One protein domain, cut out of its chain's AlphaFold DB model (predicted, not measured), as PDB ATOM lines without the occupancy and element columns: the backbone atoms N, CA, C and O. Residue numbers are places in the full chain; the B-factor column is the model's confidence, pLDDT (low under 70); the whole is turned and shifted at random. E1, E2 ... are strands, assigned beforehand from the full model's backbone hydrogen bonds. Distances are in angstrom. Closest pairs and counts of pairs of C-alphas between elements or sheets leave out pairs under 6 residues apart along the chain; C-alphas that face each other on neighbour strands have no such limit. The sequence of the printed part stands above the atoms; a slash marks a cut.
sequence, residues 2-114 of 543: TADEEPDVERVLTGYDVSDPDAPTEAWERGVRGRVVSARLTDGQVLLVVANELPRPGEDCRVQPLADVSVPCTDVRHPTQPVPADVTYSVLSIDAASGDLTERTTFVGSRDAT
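AT A GLANCE: This is residues 2 to 114 of the 543 residues of an uncharacterized protein of Halobacteriales archaeon QS_4_70_19 (UniProt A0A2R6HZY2). After a free tail, residues 2 to 7, a strand hairpin, E1 and E2, leads into a twisted four-strand sheet, E3 E4 E5 E6, an antiparallel meander, each strand neighbouring the one before. A long loop, residues 54 to 86, joins E4 to E5. The printed part has 113 residues, six named strands and no named helix: all strand, with 50 residues in strands, under half. It is only just compact, close to loose, radius of gyration of the C-alphas 15.9 A, spanning 53 by 35 by 26 A.

HOW THE PARTS SIT: E1, residues 11 to 17, and E2, residues 25 to 32, form a hairpin, N 13 to O 30 2.8 A; E2 bends by 53 degrees at residue 28. E3, residues 35 to 42, meets E2 only through their link. Hairpins follow: E3 with E4, residues 45 to 53, N 37 to O 49 2.8 A; E4 with E5, residues 87 to 95, N 48 to O 92 2.8 A; E5 with E6, residues 101 to 109, N 91 to O 105 2.9 A.

IN THESE COORDINATES: E1 begins at C-alpha 11 (-42.793, 31.373, -1.320); E6 ends at C-alpha 109 (-31.278, 49.485, -5.792). Lengths, E1 to E6: 19.9, 20.4, 20.9, 25.5, 25.6 and 22.5 A.

THE WHOLE: C-alphas 22 and 81, farthest apart, are 54.6 A apart. The printed part has no cut. pLDDT is under 70 at residues 2 to 10 and 81 to 82.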
ATOM      1  N   THR A   2     -24.503  27.121 -16.695       27.23
ATOM      2  CA  THR A   2     -25.729  27.890 -16.443       27.23
ATOM      3  C   THR A   2     -25.961  27.990 -14.937       27.23
ATOM      4  O   THR A   2     -25.583  27.073 -14.209       27.23
ATOM      5  N   ALA A   3     -26.548  29.093 -14.474       30.00
ATOM      6  CA  ALA A   3     -27.247  29.052 -13.198       30.00
ATOM      7  C   ALA A   3     -28.438  28.106 -13.376       30.00
ATOM      8  O   ALA A   3     -29.102  28.167 -14.413       30.00
ATOM      9  N   ASP A   4     -28.671  27.219 -12.416       33.25
ATOM     10  CA  ASP A   4     -29.910  26.457 -12.389       33.25
ATOM     11  C   ASP A   4     -31.058  27.434 -12.122       33.25
ATOM     12  O   ASP A   4     -31.072  28.135 -11.107       33.25
ATOM     13  N   GLU A   5     -32.009  27.498 -13.052       35.88
ATOM     14  CA  GLU A   5     -33.340  28.019 -12.764       35.88
ATOM     15  C   GLU A   5     -33.990  27.022 -11.796       35.88
ATOM     16  O   GLU A   5     -34.607  26.041 -12.217       35.88
ATOM     17  N   GLU A   6     -33.792  27.231 -10.486       37.59
ATOM     18  CA  GLU A   6     -34.625  26.570  -9.482       37.59
ATOM     19  C   GLU A   6     -36.095  26.820  -9.858       37.59
ATOM     20  O   GLU A   6     -36.435  27.942 -10.254       37.59
ATOM     21  N   PRO A   7     -36.972  25.800  -9.781       38.28
ATOM     22  CA  PRO A   7     -38.377  25.983 -10.111       38.28
ATOM     23  C   PRO A   7     -38.968  27.101  -9.251       38.28
ATOM     24  O   PRO A   7     -38.532  27.311  -8.118       38.28
ATOM     25  N   ASP A   8     -39.971  27.799  -9.786       45.47
ATOM     26  CA  ASP A   8     -40.626  28.926  -9.117       45.47
ATOM     27  C   ASP A   8     -41.486  28.420  -7.943       45.47
ATOM     28  O   ASP A   8     -42.704  28.266  -8.031       45.47
ATOM     29  N   VAL A   9     -40.807  28.039  -6.856       54.44
ATOM     30  CA  VAL A   9     -41.406  27.599  -5.598       54.44
ATOM     31  C   VAL A   9     -42.121  28.805  -5.017       54.44
ATOM     32  O   VAL A   9     -41.470  29.739  -4.544       54.44
ATOM     33  N   GLU A  10     -43.453  28.770  -5.054       66.38
ATOM     34  CA  GLU A  10     -44.294  29.804  -4.463       66.38
ATOM     35  C   GLU A  10     -43.920  29.959  -2.985       66.38
ATOM     36  O   GLU A  10     -44.144  29.075  -2.158       66.38
ATOM     37  N   ARG A  11     -43.241  31.067  -2.676       86.06
ATOM     38  CA  ARG A  11     -42.793  31.373  -1.320       86.06
ATOM     39  C   ARG A  11     -43.990  31.885  -0.546       86.06
ATOM     40  O   ARG A  11     -44.744  32.708  -1.055       86.06
ATOM     41  N   VAL A  12     -44.129  31.439   0.690       91.00
ATOM     42  CA  VAL A  12     -45.263  31.779   1.543       91.00
ATOM     43  C   VAL A  12     -44.747  32.302   2.878       91.00
ATOM     44  O   VAL A  12     -43.753  31.805   3.410       91.00
ATOM     45  N   LEU A  13     -45.404  33.340   3.389       91.19
ATOM     46  CA  LEU A  13     -45.281  33.823   4.755       91.19
ATOM     47  C   LEU A  13     -46.555  33.418   5.503       91.19
ATOM     48  O   LEU A  13     -47.647  33.834   5.118       91.19
ATOM     49  N   THR A  14     -46.402  32.625   6.559       92.69
ATOM     50  CA  THR A  14     -47.518  32.056   7.322       92.69
ATOM     51  C   THR A  14     -47.393  32.446   8.789       92.69
ATOM     52  O   THR A  14     -46.326  32.277   9.386       92.69
ATOM     53  N   GLY A  15     -48.473  32.969   9.367       93.25
ATOM     54  CA  GLY A  15     -48.594  33.230  10.797       93.25
ATOM     55  C   GLY A  15     -49.253  32.057  11.513       93.25
ATOM     56  O   GLY A  15     -50.305  31.583  11.083       93.25
ATOM     57  N   TYR A  16     -48.663  31.619  12.625       93.06
ATOM     58  CA  TYR A  16     -49.217  30.574  13.485       93.06
ATOM     59  C   TYR A  16     -49.545  31.138  14.868       93.06
ATOM     60  O   TYR A  16     -48.672  31.716  15.517       93.06
ATOM     61  N   ASP A  17     -50.776  30.926  15.335       91.88
ATOM     62  CA  ASP A  17     -51.109  31.079  16.748       91.88
ATOM     63  C   ASP A  17     -50.623  29.836  17.501       91.88
ATOM     64  O   ASP A  17     -51.041  28.708  17.226       91.88
ATOM     65  N   VAL A  18     -49.709  30.065  18.444       92.38
ATOM     66  CA  VAL A  18     -49.074  29.054  19.301       92.38
ATOM     67  C   VAL A  18     -49.464  29.229  20.777       92.38
ATOM     68  O   VAL A  18     -48.780  28.726  21.666       92.38
ATOM     69  N   SER A  19     -50.560  29.952  21.049       92.56
ATOM     70  CA  SER A  19     -51.112  30.152  22.401       92.56
ATOM     71  C   SER A  19     -51.537  28.838  23.068       92.56
ATOM     72  O   SER A  19     -51.484  28.728  24.294       92.56
ATOM     73  N   ASP A  20     -51.919  27.841  22.265       93.38
ATOM     74  CA  ASP A  20     -51.948  26.431  22.651       93.38
ATOM     75  C   ASP A  20     -50.794  25.705  21.924       93.38
ATOM     76  O   ASP A  20     -50.871  25.503  20.709       93.38
ATOM     77  N   PRO A  21     -49.699  25.342  22.620       87.50
ATOM     78  CA  PRO A  21     -48.546  24.700  21.993       87.50
ATOM     79  C   PRO A  21     -48.785  23.223  21.643       87.50
ATOM     80  O   PRO A  21     -48.030  22.680  20.837       87.50
ATOM     81  N   ASP A  22     -49.816  22.578  22.207       91.38
ATOM     82  CA  ASP A  22     -50.209  21.208  21.849       91.38
ATOM     83  C   ASP A  22     -51.107  21.189  20.591       91.38
ATOM     84  O   ASP A  22     -51.244  20.151  19.937       91.38
ATOM     85  N   ALA A  23     -51.704  22.332  20.230       90.94
ATOM     86  CA  ALA A  23     -52.592  22.495  19.078       90.94
ATOM     87  C   ALA A  23     -52.386  23.843  18.341       90.94
ATOM     88  O   ALA A  23     -53.333  24.628  18.231       90.94
ATOM     89  N   PRO A  24     -51.180  24.127  17.804       93.06
ATOM     90  CA  PRO A  24     -50.916  25.365  17.076       93.06
ATOM     91  C   PRO A  24     -51.788  25.459  15.818       93.06
ATOM     92  O   PRO A  24     -51.958  24.480  15.087       93.06
ATOM     93  N   THR A  25     -52.326  26.648  15.543       95.69
ATOM     94  CA  THR A  25     -53.237  26.884  14.412       95.69
ATOM     95  C   THR A  25     -52.683  27.918  13.445       95.69
ATOM     96  O   THR A  25     -51.989  28.853  13.838       95.69
ATOM     97  N   GLU A  26     -52.972  27.751  12.157       95.50
ATOM     98  CA  GLU A  26     -52.650  28.749  11.140       95.50
ATOM     99  C   GLU A  26     -53.622  29.929  11.252       95.50
ATOM    100  O   GLU A  26     -54.837  29.750  11.160       95.50
ATOM    101  N   ALA A  27     -53.084  31.126  11.485       94.81
ATOM    102  CA  ALA A  27     -53.862  32.349  11.656       94.81
ATOM    103  C   ALA A  27     -54.056  33.095  10.327       94.81
ATOM    104  O   ALA A  27     -55.137  33.624  10.063       94.81
ATOM    105  N   TRP A  28     -53.014  33.135   9.489       95.12
ATOM    106  CA  TRP A  28     -53.015  33.833   8.202       95.12
ATOM    107  C   TRP A  28     -51.902  33.325   7.273       95.12
ATOM    108  O   TRP A  28     -50.845  32.886   7.726       95.12
ATOM    109  N   GLU A  29     -52.118  33.453   5.962       94.62
ATOM    110  CA  GLU A  29     -51.173  33.062   4.910       94.62
ATOM    111  C   GLU A  29     -51.034  34.187   3.865       94.62
ATOM    112  O   GLU A  29     -52.021  34.818   3.477       94.62
ATOM    113  N   ARG A  30     -49.807  34.453   3.391       92.38
ATOM    114  CA  ARG A  30     -49.507  35.411   2.313       92.38
ATOM    115  C   ARG A  30     -48.437  34.883   1.359       92.38
ATOM    116  O   ARG A  30     -47.296  34.656   1.758       92.38
ATOM    117  N   GLY A  31     -48.755  34.799   0.068       93.38
ATOM    118  CA  GLY A  31     -47.755  34.533  -0.974       93.38
ATOM    119  C   GLY A  31     -46.746  35.683  -1.115       93.38
ATOM    120  O   GLY A  31     -47.125  36.852  -1.172       93.38
ATOM    121  N   VAL A  32     -45.458  35.359  -1.217       94.56
ATOM    122  CA  VAL A  32     -44.327  36.282  -1.396       94.56
ATOM    123  C   VAL A  32     -43.823  36.162  -2.834       94.56
ATOM    124  O   VAL A  32     -43.410  35.092  -3.273       94.56
ATOM    125  N   ARG A  33     -43.828  37.268  -3.583       92.06
ATOM    126  CA  ARG A  33     -43.563  37.293  -5.036       92.06
ATOM    127  C   ARG A  33     -42.185  37.866  -5.399       92.06
ATOM    128  O   ARG A  33     -41.975  38.394  -6.486       92.06
ATOM    129  N   GLY A  34     -41.224  37.708  -4.489       89.81
ATOM    130  CA  GLY A  34     -39.816  38.065  -4.680       89.81
ATOM    131  C   GLY A  34     -38.866  37.213  -3.831       89.81
ATOM    132  O   GLY A  34     -39.234  36.159  -3.303       89.81
ATOM    133  N   ARG A  35     -37.616  37.663  -3.697       90.94
ATOM    134  CA  ARG A  35     -36.608  37.069  -2.808       90.94
ATOM    135  C   ARG A  35     -36.653  37.772  -1.453       90.94
ATOM    136  O   ARG A  35     -36.425  38.976  -1.397       90.94
ATOM    137  N   VAL A  36     -36.880  37.037  -0.365       90.81
ATOM    138  CA  VAL A  36     -36.700  37.585   0.991       90.81
ATOM    139  C   VAL A  36     -35.219  37.913   1.198       90.81
ATOM    140  O   VAL A  36     -34.356  37.070   0.959       90.81
ATOM    141  N   VAL A  37     -34.933  39.150   1.598       89.38
ATOM    142  CA  VAL A  37     -33.582  39.667   1.875       89.38
ATOM    143  C   VAL A  37     -33.305  39.629   3.373       89.38
ATOM    144  O   VAL A  37     -32.253  39.160   3.794       89.38
ATOM    145  N   SER A  38     -34.266  40.095   4.169       87.62
ATOM    146  CA  SER A  38     -34.231  40.084   5.629       87.62
ATOM    147  C   SER A  38     -35.659  40.038   6.173       87.62
ATOM    148  O   SER A  38     -36.596  40.459   5.492       87.62
ATOM    149  N   ALA A  39     -35.824  39.520   7.387       88.94
ATOM    150  CA  ALA A  39     -37.077  39.532   8.131       88.94
ATOM    151  C   ALA A  39     -36.768  39.651   9.630       88.94
ATOM    152  O   ALA A  39     -35.894  38.941  10.134       88.94
ATOM    153  N   ARG A  40     -37.481  40.528  10.339       87.50
ATOM    154  CA  ARG A  40     -37.322  40.770  11.779       87.50
ATOM    155  C   ARG A  40     -38.693  40.894  12.437       87.50
ATOM    156  O   ARG A  40     -39.579  41.510  11.862       87.50
ATOM    157  N   LEU A  41     -38.855  40.332  13.633       88.19
ATOM    158  CA  LEU A  41     -40.016  40.575  14.494       88.19
ATOM    159  C   LEU A  41     -39.609  41.580  15.580       88.19
ATOM    160  O   LEU A  41     -38.666  41.312  16.326       88.19
ATOM    161  N   THR A  42     -40.316  42.705  15.659       83.19
ATOM    162  CA  THR A  42     -40.136  43.763  16.667       83.19
ATOM    163  C   THR A  42     -41.527  44.215  17.114       83.19
ATOM    164  O   THR A  42     -42.362  44.493  16.260       83.19
ATOM    165  N   ASP A  43     -41.809  44.235  18.420       84.75
ATOM    166  CA  ASP A  43     -43.065  44.749  19.010       84.75
ATOM    167  C   ASP A  43     -44.374  44.277  18.340       84.75
ATOM    168  O   ASP A  43     -45.355  45.006  18.216       84.75
ATOM    169  N   GLY A  44     -44.396  43.012  17.904       88.69
ATOM    170  CA  GLY A  44     -45.546  42.395  17.235       88.69
ATOM    171  C   GLY A  44     -45.668  42.700  15.738       88.69
ATOM    172  O   GLY A  44     -46.578  42.178  15.106       88.69
ATOM    173  N   GLN A  45     -44.761  43.482  15.148       90.19
ATOM    174  CA  GLN A  45     -44.675  43.710  13.705       90.19
ATOM    175  C   GLN A  45     -43.538  42.886  13.078       90.19
ATOM    176  O   GLN A  45     -42.398  42.885  13.549       90.19
ATOM    177  N   VAL A  46     -43.842  42.193  11.982       92.00
ATOM    178  CA  VAL A  46     -42.874  41.555  11.087       92.00
ATOM    179  C   VAL A  46     -42.416  42.583  10.055       92.00
ATOM    180  O   VAL A  46     -43.110  42.868   9.080       92.00
ATOM    181  N   LEU A  47     -41.212  43.111  10.260       91.31
ATOM    182  CA  LEU A  47     -40.497  43.944   9.303       91.31
ATOM    183  C   LEU A  47     -39.836  43.035   8.254       91.31
ATOM    184  O   LEU A  47     -38.817  42.390   8.518       91.31
ATOM    185  N   LEU A  48     -40.433  42.961   7.066       92.62
ATOM    186  CA  LEU A  48     -40.016  42.101   5.958       92.62
ATOM    187  C   LEU A  48     -39.403  42.930   4.822       92.62
ATOM    188  O   LEU A  48     -40.014  43.877   4.329       92.62
ATOM    189  N   VAL A  49     -38.225  42.526   4.343       92.62
ATOM    190  CA  VAL A  49     -37.574  43.113   3.164       92.62
ATOM    191  C   VAL A  49     -37.596  42.111   2.010       92.62
ATOM    192  O   VAL A  49     -36.971  41.050   2.086       92.62
ATOM    193  N   VAL A  50     -38.280  42.462   0.919       94.31
ATOM    194  CA  VAL A  50     -38.378  41.655  -0.311       94.31
ATOM    195  C   VAL A  50     -37.663  42.364  -1.457       94.31
ATOM    196  O   VAL A  50     -37.908  43.543  -1.699       94.31
ATOM    197  N   ALA A  51     -36.811  41.646  -2.189       93.50
ATOM    198  CA  ALA A  51     -36.229  42.101  -3.447       93.50
ATOM    199  C   ALA A  51     -36.965  41.492  -4.652       93.50
ATOM    200  O   ALA A  51     -37.114  40.270  -4.751       93.50
ATOM    201  N   ASN A  52     -37.356  42.343  -5.596       93.25
ATOM    202  CA  ASN A  52     -37.932  41.983  -6.890       93.25
ATOM    203  C   ASN A  52     -36.961  42.388  -8.013       93.25
ATOM    204  O   ASN A  52     -36.278  43.407  -7.907       93.25
ATOM    205  N   GLU A  53     -36.900  41.622  -9.106       90.69
ATOM    206  CA  GLU A  53     -36.184  42.065 -10.314       90.69
ATOM    207  C   GLU A  53     -36.889  43.270 -10.961       90.69
ATOM    208  O   GLU A  53     -38.087  43.476 -10.755       90.69
ATOM    209  N   LEU A  54     -36.164  44.072 -11.748       87.19
ATOM    210  CA  LEU A  54     -36.809  45.118 -12.547       87.19
ATOM    211  C   LEU A  54     -37.615  44.504 -13.712       87.19
ATOM    212  O   LEU A  54     -37.073  43.657 -14.428       87.19
ATOM    213  N   PRO A  55     -38.863  44.957 -13.953       84.00
ATOM    214  CA  PRO A  55     -39.657  44.558 -15.115       84.00
ATOM    215  C   PRO A  55     -38.929  44.819 -16.438       84.00
ATOM    216  O   PRO A  55     -38.240  45.834 -16.598       84.00
ATOM    217  N   ARG A  56     -39.076  43.916 -17.411       83.88
ATOM    218  CA  ARG A  56     -38.373  44.029 -18.698       83.88
ATOM    219  C   ARG A  56     -39.015  45.117 -19.572       83.88
ATOM    220  O   ARG A  56     -40.206  45.402 -19.433       83.88
ATOM    221  N   PRO A  57     -38.274  45.724 -20.520       80.69
ATOM    222  CA  PRO A  57     -38.821  46.763 -21.394       80.69
ATOM    223  C   PRO A  57     -40.063  46.298 -22.176       80.69
ATOM    224  O   PRO A  57     -39.958  45.498 -23.105       80.69
ATOM    225  N   GLY A  58     -41.233  46.832 -21.811       81.75
ATOM    226  CA  GLY A  58     -42.535  46.491 -22.402       81.75
ATOM    227  C   GLY A  58     -43.466  45.658 -21.509       81.75
ATOM    228  O   GLY A  58     -44.616  45.453 -21.888       81.75
ATOM    229  N   GLU A  59     -43.005  45.207 -20.341       86.06
ATOM    230  CA  GLU A  59     -43.840  44.592 -19.298       86.06
ATOM    231  C   GLU A  59     -44.523  45.672 -18.422       86.06
ATOM    232  O   GLU A  59     -44.209  46.862 -18.518       86.06
ATOM    233  N   ASP A  60     -45.488  45.283 -17.580       85.38
ATOM    234  CA  ASP A  60     -46.088  46.195 -16.593       85.38
ATOM    235  C   ASP A  60     -45.031  46.553 -15.535       85.38
ATOM    236  O   ASP A  60     -44.479  45.664 -14.891       85.38
ATOM    237  N   CYS A  61     -44.732  47.843 -15.344       86.81
ATOM    238  CA  CYS A  61     -43.651  48.274 -14.453       86.81
ATOM    239  C   CYS A  61     -43.990  48.217 -12.946       86.81
ATOM    240  O   CYS A  61     -43.232  48.739 -12.125       86.81
ATOM    241  N   ARG A  62     -45.123  47.610 -12.571       91.81
ATOM    242  CA  ARG A  62     -45.509  47.372 -11.173       91.81
ATOM    243  C   ARG A  62     -44.532  46.439 -10.459       91.81
ATOM    244  O   ARG A  62     -44.135  45.409 -10.993       91.81
ATOM    245  N   VAL A  63     -44.236  46.761  -9.203       93.19
ATOM    246  CA  VAL A  63     -43.496  45.882  -8.289       93.19
ATOM    247  C   VAL A  63     -44.502  45.116  -7.434       93.19
ATOM    248  O   VAL A  63     -45.379  45.721  -6.817       93.19
ATOM    249  N   GLN A  64     -44.377  43.791  -7.382       93.50
ATOM    250  CA  GLN A  64     -45.256  42.913  -6.609       93.50
ATOM    251  C   GLN A  64     -44.430  42.149  -5.558       93.50
ATOM    252  O   GLN A  64     -43.907  41.076  -5.860       93.50
ATOM    253  N   PRO A  65     -44.233  42.686  -4.336       94.00
ATOM    254  CA  PRO A  65     -43.453  42.000  -3.306       94.00
ATOM    255  C   PRO A  65     -44.238  40.862  -2.630       94.00
ATOM    256  O   PRO A  65     -43.653  39.836  -2.290       94.00
ATOM    257  N   LEU A  66     -45.561  41.008  -2.495       94.06
ATOM    258  CA  LEU A  66     -46.499  39.983  -2.018       94.06
ATOM    259  C   LEU A  66     -47.590  39.751  -3.071       94.06
ATOM    260  O   LEU A  66     -47.831  40.614  -3.912       94.06
ATOM    261  N   ALA A  67     -48.273  38.609  -3.021       92.00
ATOM    262  CA  ALA A  67     -49.301  38.234  -3.990       92.00
ATOM    263  C   ALA A  67     -50.461  39.247  -4.071       92.00
ATOM    264  O   ALA A  67     -50.954  39.516  -5.166       92.00
ATOM    265  N   ASP A  68     -50.851  39.856  -2.949       91.00
ATOM    266  CA  ASP A  68     -51.917  40.863  -2.860       91.00
ATOM    267  C   ASP A  68     -51.420  42.322  -2.950       91.00
ATOM    268  O   ASP A  68     -52.213  43.233  -3.190       91.00
ATOM    269  N   VAL A  69     -50.110  42.563  -2.815       93.81
ATOM    270  CA  VAL A  69     -49.518  43.912  -2.798       93.81
ATOM    271  C   VAL A  69     -48.964  44.282  -4.174       93.81
ATOM    272  O   VAL A  69     -47.944  43.755  -4.605       93.81
ATOM    273  N   SER A  70     -49.594  45.251  -4.842       94.00
ATOM    274  CA  SER A  70     -49.144  45.819  -6.123       94.00
ATOM    275  C   SER A  70     -48.712  47.277  -5.947       94.00
ATOM    276  O   SER A  70     -49.553  48.148  -5.721       94.00
ATOM    277  N   VAL A  71     -47.427  47.565  -6.144       94.12
ATOM    278  CA  VAL A  71     -46.850  48.916  -6.084       94.12
ATOM    279  C   VAL A  71     -46.725  49.492  -7.499       94.12
ATOM    280  O   VAL A  71     -46.055  48.882  -8.336       94.12
ATOM    281  N   PRO A  72     -47.334  50.649  -7.817       92.56
ATOM    282  CA  PRO A  72     -47.133  51.287  -9.109       92.56
ATOM    283  C   PRO A  72     -45.742  51.929  -9.191       92.56
ATOM    284  O   PRO A  72     -45.185  52.414  -8.210       92.56
ATOM    285  N   CYS A  73     -45.198  51.970 -10.403       88.69
ATOM    286  CA  CYS A  73     -43.850  52.457 -10.714       88.69
ATOM    287  C   CYS A  73     -43.617  53.940 -10.340       88.69
ATOM    288  O   CYS A  73     -42.475  54.367 -10.221       88.69
ATOM    289  N   THR A  74     -44.686  54.718 -10.133       90.25
ATOM    290  CA  THR A  74     -44.663  56.102  -9.619       90.25
ATOM    291  C   THR A  74     -44.302  56.211  -8.140       90.25
ATOM    292  O   THR A  74     -43.852  57.266  -7.702       90.25
ATOM    293  N   ASP A  75     -44.505  55.133  -7.384       91.38
ATOM    294  CA  ASP A  75     -44.385  55.091  -5.924       91.38
ATOM    295  C   ASP A  75     -43.084  54.383  -5.497       91.38
ATOM    296  O   ASP A  75     -42.829  54.175  -4.309       91.38
ATOM    297  N   VAL A  76     -42.262  53.991  -6.478       90.44
ATOM    298  CA  VAL A  76     -40.929  53.424  -6.284       90.44
ATOM    299  C   VAL A  76     -39.930  54.573  -6.169       90.44
ATOM    300  O   VAL A  76     -39.661  55.292  -7.131       90.44
ATOM    301  N   ARG A  77     -39.360  54.741  -4.977       87.44
ATOM    302  CA  ARG A  77     -38.353  55.765  -4.681       87.44
ATOM    303  C   ARG A  77     -37.044  55.472  -5.415       87.44
ATOM    304  O   ARG A  77     -36.677  54.316  -5.627       87.44
ATOM    305  N   HIS A  78     -36.296  56.518  -5.746       83.38
ATOM    306  CA  HIS A  78     -34.963  56.395  -6.331       83.38
ATOM    307  C   HIS A  78     -34.018  57.477  -5.793       83.38
ATOM    308  O   HIS A  78     -34.485  58.557  -5.421       83.38
ATOM    309  N   PRO A  79     -32.694  57.229  -5.757       74.06
ATOM    310  CA  PRO A  79     -31.715  58.278  -5.497       74.06
ATOM    311  C   PRO A  79     -31.814  59.425  -6.513       74.06
ATOM    312  O   PRO A  79     -32.249  59.244  -7.653       74.06
ATOM    313  N   THR A  80     -31.403  60.623  -6.103       71.12
ATOM    314  CA  THR A  80     -31.372  61.819  -6.966       71.12
ATOM    315  C   THR A  80     -30.194  61.823  -7.941       71.12
ATOM    316  O   THR A  80     -30.236  62.534  -8.944       71.12
ATOM    317  N   GLN A  81     -29.158  61.030  -7.664       68.50
ATOM    318  CA  GLN A  81     -28.038  60.763  -8.564       68.50
ATOM    319  C   GLN A  81     -28.261  59.435  -9.310       68.50
ATOM    320  O   GLN A  81     -28.870  58.525  -8.743       68.50
ATOM    321  N   PRO A  82     -27.764  59.285 -10.552       68.69
ATOM    322  CA  PRO A  82     -27.726  57.990 -11.222       68.69
ATOM    323  C   PRO A  82     -26.934  56.969 -10.398       68.69
ATOM    324  O   PRO A  82     -25.830  57.252  -9.941       68.69
ATOM    325  N   VAL A  83     -27.496  55.774 -10.225       73.00
ATOM    326  CA  VAL A  83     -26.848  54.635  -9.558       73.00
ATOM    327  C   VAL A  83     -27.145  53.352 -10.339       73.00
ATOM    328  O   VAL A  83     -28.147  53.305 -11.060       73.00
ATOM    329  N   PRO A  84     -26.339  52.285 -10.187       73.44
ATOM    330  CA  PRO A  84     -26.723  50.957 -10.650       73.44
ATOM    331  C   PRO A  84     -28.053  50.531 -10.012       73.44
ATOM    332  O   PRO A  84     -28.163  50.430  -8.790       73.44
ATOM    333  N   ALA A  85     -29.061  50.293 -10.849       82.81
ATOM    334  CA  ALA A  85     -30.392  49.864 -10.444       82.81
ATOM    335  C   ALA A  85     -30.811  48.655 -11.290       82.81
ATOM    336  O   ALA A  85     -31.010  48.779 -12.498       82.81
ATOM    337  N   ASP A  86     -30.913  47.486 -10.659       88.00
ATOM    338  CA  ASP A  86     -31.252  46.215 -11.317       88.00
ATOM    339  C   ASP A  86     -32.186  45.309 -10.484       88.00
ATOM    340  O   ASP A  86     -32.568  44.216 -10.920       88.00
ATOM    341  N   VAL A  87     -32.617  45.814  -9.323       91.38
ATOM    342  CA  VAL A  87     -33.703  45.306  -8.475       91.38
ATOM    343  C   VAL A  87     -34.503  46.465  -7.866       91.38
ATOM    344  O   VAL A  87     -34.061  47.616  -7.827       91.38
ATOM    345  N   THR A  88     -35.680  46.150  -7.332       92.62
ATOM    346  CA  THR A  88     -36.352  46.972  -6.317       92.62
ATOM    347  C   THR A  88     -36.378  46.239  -4.987       92.62
ATOM    348  O   THR A  88     -36.518  45.018  -4.949       92.62
ATOM    349  N   TYR A  89     -36.266  46.991  -3.899       92.88
ATOM    350  CA  TYR A  89     -36.458  46.519  -2.535       92.88
ATOM    351  C   TYR A  89     -37.769  47.101  -2.008       92.88
ATOM    352  O   TYR A  89     -37.978  48.312  -2.070       92.88
ATOM    353  N   SER A  90     -38.649  46.251  -1.487       93.94
ATOM    354  CA  SER A  90     -39.821  46.660  -0.712       93.94
ATOM    355  C   SER A  90     -39.596  46.322   0.754       93.94
ATOM    356  O   SER A  90     -39.343  45.165   1.085       93.94
ATOM    357  N   VAL A  91     -39.716  47.329   1.614       92.94
ATOM    358  CA  VAL A  91     -39.822  47.173   3.065       92.94
ATOM    359  C   VAL A  91     -41.307  47.165   3.405       92.94
ATOM    360  O   VAL A  91     -42.044  48.047   2.963       92.94
ATOM    361  N   LEU A  92     -41.736  46.155   4.149       92.75
ATOM    362  CA  LEU A  92     -43.117  45.897   4.541       92.75
ATOM    363  C   LEU A  92     -43.151  45.763   6.065       92.75
ATOM    364  O   LEU A  92     -42.358  44.998   6.611       92.75
ATOM    365  N   SER A  93     -44.061  46.464   6.734       92.25
ATOM    366  CA  SER A  93     -44.407  46.204   8.133       92.25
ATOM    367  C   SER A  93     -45.737  45.457   8.163       92.25
ATOM    368  O   SER A  93     -46.703  45.899   7.536       92.25
ATOM    369  N   ILE A  94     -45.768  44.285   8.795       93.38
ATOM    370  CA  ILE A  94     -46.914  43.367   8.792       93.38
ATOM    371  C   ILE A  94     -47.236  42.983  10.236       93.38
ATOM    372  O   ILE A  94     -46.349  42.519  10.947       93.38
ATOM    373  N   ASP A  95     -48.484  43.116  10.671       94.00
ATOM    374  CA  ASP A  95     -48.899  42.663  11.997       94.00
ATOM    375  C   ASP A  95     -48.738  41.142  12.135       94.00
ATOM    376  O   ASP A  95     -49.224  40.377  11.303       94.00
ATOM    377  N   ALA A  96     -48.049  40.679  13.178       93.25
ATOM    378  CA  ALA A  96     -47.754  39.259  13.348       93.25
ATOM    379  C   ALA A  96     -48.994  38.418  13.705       93.25
ATOM    380  O   ALA A  96     -49.002  37.215  13.439       93.25
ATOM    381  N   ALA A  97     -50.032  39.020  14.294       93.31
ATOM    382  CA  ALA A  97     -51.218  38.315  14.774       93.31
ATOM    383  C   ALA A  97     -52.338  38.271  13.724       93.31
ATOM    384  O   ALA A  97     -52.906  37.202  13.500       93.31
ATOM    385  N   SER A  98     -52.649  39.391  13.059       94.62
ATOM    386  CA  SER A  98     -53.663  39.420  11.988       94.62
ATOM    387  C   SER A  98     -53.094  39.199  10.586       94.62
ATOM    388  O   SER A  98     -53.839  38.852   9.668       94.62
ATOM    389  N   GLY A  99     -51.791  39.416  10.400       94.12
ATOM    390  CA  GLY A  99     -51.163  39.428   9.087       94.12
ATOM    391  C   GLY A  99     -51.448  40.701   8.291       94.12
ATOM    392  O   GLY A  99     -51.194  40.711   7.091       94.12
ATOM    393  N   ASP A 100     -52.006  41.766   8.871       94.81
ATOM    394  CA  ASP A 100     -52.316  42.996   8.128       94.81
ATOM    395  C   ASP A 100     -51.056  43.799   7.776       94.81
ATOM    396  O   ASP A 100     -50.179  44.004   8.609       94.81
ATOM    397  N   LEU A 101     -50.971  44.300   6.539       93.75
ATOM    398  CA  LEU A 101     -49.900  45.212   6.128       93.75
ATOM    399  C   LEU A 101     -50.158  46.602   6.733       93.75
ATOM    400  O   LEU A 101     -51.088  47.288   6.307       93.75
ATOM    401  N   THR A 102     -49.332  47.016   7.692       90.56
ATOM    402  CA  THR A 102     -49.455  48.306   8.388       90.56
ATOM    403  C   THR A 102     -48.757  49.431   7.624       90.56
ATOM    404  O   THR A 102     -49.380  50.454   7.348       90.56
ATOM    405  N   GLU A 103     -47.513  49.218   7.180       89.94
ATOM    406  CA  GLU A 103     -46.762  50.173   6.350       89.94
ATOM    407  C   GLU A 103     -45.969  49.511   5.212       89.94
ATOM    408  O   GLU A 103     -45.656  48.318   5.229       89.94
ATOM    409  N   ARG A 104     -45.604  50.316   4.203       92.69
ATOM    410  CA  ARG A 104     -44.699  49.921   3.116       92.69
ATOM    411  C   ARG A 104     -43.938  51.116   2.547       92.69
ATOM    412  O   ARG A 104     -44.543  52.132   2.215       92.69
ATOM    413  N   THR A 105     -42.660  50.909   2.233       92.25
ATOM    414  CA  THR A 105     -41.938  51.708   1.230       92.25
ATOM    415  C   THR A 105     -41.247  50.809   0.207       92.25
ATOM    416  O   THR A 105     -40.964  49.642   0.480       92.25
ATOM    417  N   THR A 106     -41.000  51.324  -0.996       92.94
ATOM    418  CA  THR A 106     -40.334  50.582  -2.078       92.94
ATOM    419  C   THR A 106     -39.346  51.503  -2.783       92.94
ATOM    420  O   THR A 106     -39.693  52.638  -3.104       92.94
ATOM    421  N   PHE A 107     -38.127  51.027  -3.038       89.38
ATOM    422  CA  PHE A 107     -37.060  51.796  -3.684       89.38
ATOM    423  C   PHE A 107     -36.267  50.960  -4.700       89.38
ATOM    424  O   PHE A 107     -36.172  49.740  -4.567       89.38
ATOM    425  N   VAL A 108     -35.691  51.600  -5.724       89.50
ATOM    426  CA  VAL A 108     -34.714  50.949  -6.620       89.50
ATOM    427  C   VAL A 108     -33.362  50.784  -5.925       89.50
ATOM    428  O   VAL A 108     -32.956  51.632  -5.132       89.50
ATOM    429  N   GLY A 109     -32.640  49.719  -6.264       87.06
ATOM    430  CA  GLY A 109     -31.278  49.485  -5.792       87.06
ATOM    431  C   GLY A 109     -30.522  48.499  -6.679       87.06
ATOM    432  O   GLY A 109     -31.050  48.003  -7.679       87.06
ATOM    433  N   SER A 110     -29.281  48.206  -6.299       85.81
ATOM    434  CA  SER A 110     -28.466  47.173  -6.944       85.81
ATOM    435  C   SER A 110     -28.559  45.848  -6.186       85.81
ATOM    436  O   SER A 110     -28.680  45.868  -4.966       85.81
ATOM    437  N   ARG A 111     -28.421  44.699  -6.861       84.25
ATOM    438  CA  ARG A 111     -28.265  43.380  -6.203       84.25
ATOM    439  C   ARG A 111     -27.092  43.325  -5.223       84.25
ATOM    440  O   ARG A 111     -27.164  42.563  -4.263       84.25
ATOM    441  N   ASP A 112     -26.062  44.135  -5.463       82.12
ATOM    442  CA  ASP A 112     -24.866  44.249  -4.623       82.12
ATOM    443  C   ASP A 112     -25.070  45.207  -3.426       82.12
ATOM    444  O   ASP A 112     -24.160  45.403  -2.618       82.12
ATOM    445  N   ALA A 113     -26.255  45.819  -3.287       85.50
ATOM    446  CA  ALA A 113     -26.594  46.657  -2.143       85.50
ATOM    447  C   ALA A 113     -26.743  45.821  -0.865       85.50
ATOM    448  O   ALA A 113     -27.465  44.820  -0.819       85.50
ATOM    449  N   THR A 114     -26.117  46.293   0.211       89.75
ATOM    450  CA  THR A 114     -26.373  45.783   1.558       89.75
ATOM    451  C   THR A 114     -27.634  46.442   2.104       89.75
ATOM    452  O   THR A 114     -27.801  47.657   2.001       89.75
TER     453      THR A 114